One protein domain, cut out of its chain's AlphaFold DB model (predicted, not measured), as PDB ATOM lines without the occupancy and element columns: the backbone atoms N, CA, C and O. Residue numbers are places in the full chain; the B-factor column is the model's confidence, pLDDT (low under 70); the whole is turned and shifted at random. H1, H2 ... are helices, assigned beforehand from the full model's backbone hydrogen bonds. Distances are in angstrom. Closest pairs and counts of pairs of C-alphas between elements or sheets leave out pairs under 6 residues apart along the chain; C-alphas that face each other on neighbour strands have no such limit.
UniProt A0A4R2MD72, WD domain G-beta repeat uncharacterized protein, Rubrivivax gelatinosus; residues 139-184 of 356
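What this domain is: This is residues 139 to 184 of the 356 residues of the protein "WD domain G-beta repeat uncharacterized protein" of Rubrivivax gelatinosus (UniProt A0A4R2MD72). The printed part runs round a flat, open ring: a short helix H1, a wide link, the longer helix H2 on the opposite side, a second wide link, and the short helix H3, which comes back to H1 and meets it at about a right angle. Residues 167 to 174 stick out at one end. The printed part has 46 residues with three named helices, H1, H2 and H3 in that order, and no named strand; the class is all helix. It is only just compact, close to loose, with a radius of gyration of the C-alphas of 11.1 A and spans of 32 by 21 by 11 A.

Where its parts are: H1, residues 139 to 145, begins at C-alpha 139 (149.220, 170.231, 182.292). H2, residues 156 to 167, is 17.0 A long. H3, residues 178 to 183, ends at C-alpha 183 (154.413, 166.068, 176.787).

How they stand to each other: H1 and H3 touch, about perpendicular at 89 degrees; their closest C-alphas, of Gly 140 and Tyr 183, are 5.9 A apart. H2 and H3 are near each other; H1 and H2 are apart. In H1, H2 and H3 every O i to N i+4 pair is within hydrogen-bond range.

The domain as a whole: The C-alphas of Gly 147 and Gly 171, the two farthest apart, are 32.5 A apart. The printed part has no cut, and both links are short. Confidence is under 70 in residues 148 to 160 and 177 to 184.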
ATOM      1  N   ARG A 139     149.146 171.696 182.269       80.50
ATOM      2  CA  ARG A 139     149.220 170.231 182.292       80.50
ATOM      3  C   ARG A 139     150.619 169.672 182.039       80.50
ATOM      4  O   ARG A 139     151.009 168.707 182.693       80.50
ATOM      5  N   GLY A 140     151.377 170.263 181.116       78.19
ATOM      6  CA  GLY A 140     152.782 169.908 180.905       78.19
ATOM      7  C   GLY A 140     153.635 170.198 182.146       78.19
ATOM      8  O   GLY A 140     154.477 169.384 182.521       78.19
ATOM      9  N   GLY A 141     153.365 171.313 182.829       79.44
ATOM     10  CA  GLY A 141     153.991 171.683 184.097       79.44
ATOM     11  C   GLY A 141     153.632 170.718 185.226       79.44
ATOM     12  O   GLY A 141     154.513 170.282 185.965       79.44
ATOM     13  N   ASP A 142     152.365 170.310 185.334       79.25
ATOM     14  CA  ASP A 142     151.924 169.268 186.272       79.25
ATOM     15  C   ASP A 142     152.657 167.950 186.034       79.25
ATOM     16  O   ASP A 142     153.187 167.365 186.978       79.25
ATOM     17  N   TRP A 143     152.736 167.507 184.779       78.19
ATOM     18  CA  TRP A 143     153.471 166.304 184.397       78.19
ATOM     19  C   TRP A 143     154.944 166.379 184.812       78.19
ATOM     20  O   TRP A 143     155.450 165.451 185.444       78.19
ATOM     21  N   GLN A 144     155.617 167.501 184.551       77.31
ATOM     22  CA  GLN A 144     157.015 167.687 184.942       77.31
ATOM     23  C   GLN A 144     157.197 167.710 186.469       77.31
ATOM     24  O   GLN A 144     158.111 167.068 186.990       77.31
ATOM     25  N   ARG A 145     156.318 168.402 187.207       81.88
ATOM     26  CA  ARG A 145     156.360 168.456 188.682       81.88
ATOM     27  C   ARG A 145     156.177 167.087 189.331       81.88
ATOM     28  O   ARG A 145     156.718 166.852 190.407       81.88
ATOM     29  N   HIS A 146     155.474 166.177 188.663       77.75
ATOM     30  CA  HIS A 146     155.295 164.794 189.106       77.75
ATOM     31  C   HIS A 146     156.368 163.845 188.553       77.75
ATOM     32  O   HIS A 146     156.134 162.645 188.444       77.75
ATOM     33  N   GLY A 147     157.550 164.362 188.208       74.31
ATOM     34  CA  GLY A 147     158.675 163.536 187.768       74.31
ATOM     35  C   GLY A 147     158.440 162.879 186.412       74.31
ATOM     36  O   GLY A 147     158.919 161.774 186.179       74.31
ATOM     37  N   GLU A 148     157.685 163.546 185.539       68.50
ATOM     38  CA  GLU A 148     157.336 163.057 184.203       68.50
ATOM     39  C   GLU A 148     156.514 161.755 184.237       68.50
ATOM     40  O   GLU A 148     156.524 160.965 183.287       68.50
ATOM     41  N   ASP A 149     155.733 161.568 185.308       58.97
ATOM     42  CA  ASP A 149     154.873 160.406 185.501       58.97
ATOM     43  C   ASP A 149     153.873 160.232 184.329       58.97
ATOM     44  O   ASP A 149     153.033 161.103 184.063       58.97
ATOM     45  N   PRO A 150     153.889 159.085 183.632       54.38
ATOM     46  CA  PRO A 150     153.071 158.874 182.433       54.38
ATOM     47  C   PRO A 150     151.543 158.841 182.630       54.38
ATOM     48  O   PRO A 150     150.784 158.839 181.651       54.38
ATOM     49  N   SER A 151     151.041 158.839 183.869       58.28
ATOM     50  CA  SER A 151     149.611 159.028 184.145       58.28
ATOM     51  C   SER A 151     149.117 160.430 183.856       58.28
ATOM     52  O   SER A 151     147.920 160.592 183.624       58.28
ATOM     53  N   TYR A 152     150.022 161.405 183.844       62.88
ATOM     54  CA  TYR A 152     149.696 162.793 183.565       62.88
ATOM     55  C   TYR A 152     149.685 163.084 182.062       62.88
ATOM     56  O   TYR A 152     149.249 164.164 181.689       62.88
ATOM     57  N   LEU A 153     150.107 162.152 181.191       65.69
ATOM     58  CA  LEU A 153     150.098 162.337 179.732       65.69
ATOM     59  C   LEU A 153     148.687 162.568 179.172       65.69
ATOM     60  O   LEU A 153     147.701 162.002 179.651       65.69
ATOM     61  N   LEU A 154     148.609 163.364 178.101       64.00
ATOM     62  CA  LEU A 154     147.355 163.695 177.423       64.00
ATOM     63  C   LEU A 154     146.688 162.467 176.798       64.00
ATOM     64  O   LEU A 154     147.327 161.661 176.122       64.00
ATOM     65  N   ARG A 155     145.371 162.351 176.992       61.69
ATOM     66  CA  ARG A 155     144.528 161.266 176.468       61.69
ATOM     67  C   ARG A 155     143.182 161.822 176.009       61.69
ATOM     68  O   ARG A 155     142.764 162.894 176.449       61.69
ATOM     69  N   GLY A 156     142.495 161.087 175.135       59.53
ATOM     70  CA  GLY A 156     141.133 161.415 174.706       59.53
ATOM     71  C   GLY A 156     140.995 162.840 174.154       59.53
ATOM     72  O   GLY A 156     141.772 163.265 173.303       59.53
ATOM     73  N   ALA A 157     140.004 163.589 174.642       60.88
ATOM     74  CA  ALA A 157     139.683 164.927 174.139       60.88
ATOM     75  C   ALA A 157     140.840 165.935 174.277       60.88
ATOM     76  O   ALA A 157     141.040 166.759 173.388       60.88
ATOM     77  N   ASP A 158     141.631 165.854 175.348       65.31
ATOM     78  CA  ASP A 158     142.748 166.782 175.565       65.31
ATOM     79  C   ASP A 158     143.897 166.563 174.573       65.31
ATOM     80  O   ASP A 158     144.593 167.503 174.191       65.31
ATOM     81  N   LEU A 159     144.055 165.325 174.110       67.44
ATOM     82  CA  LEU A 159     145.027 164.960 173.090       67.44
ATOM     83  C   LEU A 159     144.628 165.490 171.710       67.44
ATOM     84  O   LEU A 159     145.471 165.988 170.968       67.44
ATOM     85  N   GLU A 160     143.336 165.440 171.384       64.25
ATOM     86  CA  GLU A 160     142.807 166.037 170.153       64.25
ATOM     87  C   GLU A 160     142.933 167.567 170.163       64.25
ATOM     88  O   GLU A 160     143.277 168.161 169.141       64.25
ATOM     89  N   VAL A 161     142.718 168.211 171.318       71.00
ATOM     90  CA  VAL A 161     142.965 169.654 171.488       71.00
ATOM     91  C   VAL A 161     144.439 169.980 171.248       71.00
ATOM     92  O   VAL A 161     144.727 170.894 170.479       71.00
ATOM     93  N   ALA A 162     145.369 169.209 171.821       73.31
ATOM     94  CA  ALA A 162     146.805 169.407 171.609       73.31
ATOM     95  C   ALA A 162     147.223 169.255 170.139       73.31
ATOM     96  O   ALA A 162     148.007 170.060 169.634       73.31
ATOM     97  N   ARG A 163     146.667 168.263 169.427       70.62
ATOM     98  CA  ARG A 163     146.922 168.068 167.990       70.62
ATOM     99  C   ARG A 163     146.444 169.254 167.164       70.62
ATOM    100  O   ARG A 163     147.241 169.830 166.431       70.62
ATOM    101  N   ARG A 164     145.172 169.643 167.321       75.44
ATOM    102  CA  ARG A 164     144.577 170.771 166.584       75.44
ATOM    103  C   ARG A 164     145.304 172.072 166.857       75.44
ATOM    104  O   ARG A 164     145.497 172.864 165.939       75.44
ATOM    105  N   TRP A 165     145.697 172.279 168.113       80.56
ATOM    106  CA  TRP A 165     146.504 173.421 168.488       80.56
ATOM    107  C   TRP A 165     147.809 173.388 167.692       80.56
ATOM    108  O   TRP A 165     148.002 174.234 166.836       80.56
ATOM    109  N   ARG A 166     148.641 172.349 167.787       73.19
ATOM    110  CA  ARG A 166     149.911 172.323 167.037       73.19
ATOM    111  C   ARG A 166     149.752 172.404 165.508       73.19
ATOM    112  O   ARG A 166     150.529 173.099 164.862       73.19
ATOM    113  N   GLU A 167     148.750 171.748 164.923       75.81
ATOM    114  CA  GLU A 167     148.456 171.837 163.479       75.81
ATOM    115  C   GLU A 167     148.137 173.275 163.038       75.81
ATOM    116  O   GLU A 167     148.524 173.696 161.949       75.81
ATOM    117  N   GLY A 168     147.478 174.050 163.904       81.12
ATOM    118  CA  GLY A 168     147.181 175.461 163.679       81.12
ATOM    119  C   GLY A 168     148.319 176.426 164.028       81.12
ATOM    120  O   GLY A 168     148.135 177.628 163.858       81.12
ATOM    121  N   ALA A 169     149.472 175.948 164.520       81.81
ATOM    122  CA  ALA A 169     150.521 176.812 165.083       81.81
ATOM    123  C   ALA A 169     151.317 177.581 164.032       81.81
ATOM    124  O   ALA A 169     151.918 178.616 164.336       81.81
ATOM    125  N   ALA A 170     151.308 177.109 162.785       81.88
ATOM    126  CA  ALA A 170     151.991 177.772 161.687       81.88
ATOM    127  C   ALA A 170     151.481 179.216 161.526       81.88
ATOM    128  O   ALA A 170     150.314 179.456 161.225       81.88
ATOM    129  N   GLY A 171     152.373 180.187 161.737       81.31
ATOM    130  CA  GLY A 171     152.063 181.612 161.605       81.31
ATOM    131  C   GLY A 171     151.255 182.226 162.754       81.31
ATOM    132  O   GLY A 171     150.911 183.403 162.661       81.31
ATOM    133  N   ARG A 172     150.968 181.484 163.833       83.31
ATOM    134  CA  ARG A 172     150.280 182.004 165.031       83.31
ATOM    135  C   ARG A 172     151.247 182.240 166.185       83.31
ATOM    136  O   ARG A 172     152.346 181.700 166.214       83.31
ATOM    137  N   GLN A 173     150.852 183.065 167.144       80.56
ATOM    138  CA  GLN A 173     151.588 183.257 168.392       80.56
ATOM    139  C   GLN A 173     150.641 182.976 169.565       80.56
ATOM    140  O   GLN A 173     149.482 183.387 169.510       80.56
ATOM    141  N   PRO A 174     151.097 182.300 170.627       80.81
ATOM    142  CA  PRO A 174     152.456 181.801 170.824       80.81
ATOM    143  C   PRO A 174     152.750 180.504 170.064       80.81
ATOM    144  O   PRO A 174     151.840 179.750 169.717       80.81
ATOM    145  N   GLN A 175     154.034 180.279 169.787       80.12
ATOM    146  CA  GLN A 175     154.536 179.025 169.225       80.12
ATOM    147  C   GLN A 175     154.600 177.929 170.304       80.12
ATOM    148  O   GLN A 175     154.703 178.256 171.488       80.12
ATOM    149  N   PRO A 176     154.557 176.640 169.925       70.12
ATOM    150  CA  PRO A 176     154.641 175.541 170.878       70.12
ATOM    151  C   PRO A 176     155.903 175.625 171.746       70.12
ATOM    152  O   PRO A 176     157.027 175.637 171.242       70.12
ATOM    153  N   ALA A 177     155.717 175.676 173.066       67.44
ATOM    154  CA  ALA A 177     156.823 175.625 174.012       67.44
ATOM    155  C   ALA A 177     157.481 174.227 174.016       67.44
ATOM    156  O   ALA A 177     156.766 173.223 173.935       67.44
ATOM    157  N   PRO A 178     158.806 174.098 174.225       65.00
ATOM    158  CA  PRO A 178     159.487 172.799 174.277       65.00
ATOM    159  C   PRO A 178     158.918 171.831 175.327       65.00
ATOM    160  O   PRO A 178     158.992 170.618 175.155       65.00
ATOM    161  N   LEU A 179     158.327 172.348 176.410       61.72
ATOM    162  CA  LEU A 179     157.631 171.542 177.417       61.72
ATOM    163  C   LEU A 179     156.406 170.817 176.832       61.72
ATOM    164  O   LEU A 179     156.202 169.633 177.097       61.72
ATOM    165  N   LEU A 180     155.632 171.498 175.984       60.09
ATOM    166  CA  LEU A 180     154.492 170.912 175.273       60.09
ATOM    167  C   LEU A 180     154.943 169.870 174.249       60.09
ATOM    168  O   LEU A 180     154.295 168.835 174.096       60.09
ATOM    169  N   GLU A 181     156.087 170.112 173.610       57.75
ATOM    170  CA  GLU A 181     156.699 169.178 172.661       57.75
ATOM    171  C   GLU A 181     157.194 167.887 173.341       57.75
ATOM    172  O   GLU A 181     157.201 166.815 172.738       57.75
ATOM    173  N   ARG A 182     157.568 167.935 174.625       55.28
ATOM    174  CA  ARG A 182     157.946 166.737 175.400       55.28
ATOM    175  C   ARG A 182     156.736 165.941 175.908       55.28
ATOM    176  O   ARG A 182     156.822 164.727 176.060       55.28
ATOM    177  N   TYR A 183     155.608 166.609 176.132       55.03
ATOM    178  CA  TYR A 183     154.413 166.068 176.787       55.03
ATOM    179  C   TYR A 183     153.488 165.233 175.862       55.03
ATOM    180  O   TYR A 183     152.630 164.487 176.332       55.03
ATOM    181  N   GLY A 184     153.647 165.318 174.536       52.34
ATOM    182  CA  GLY A 184     152.689 164.816 173.533       52.34
ATOM    183  C   GLY A 184     152.899 163.405 172.949       52.34
ATOM    184  O   GLY A 184     152.619 163.218 171.764       52.34
TER     185      GLY A 184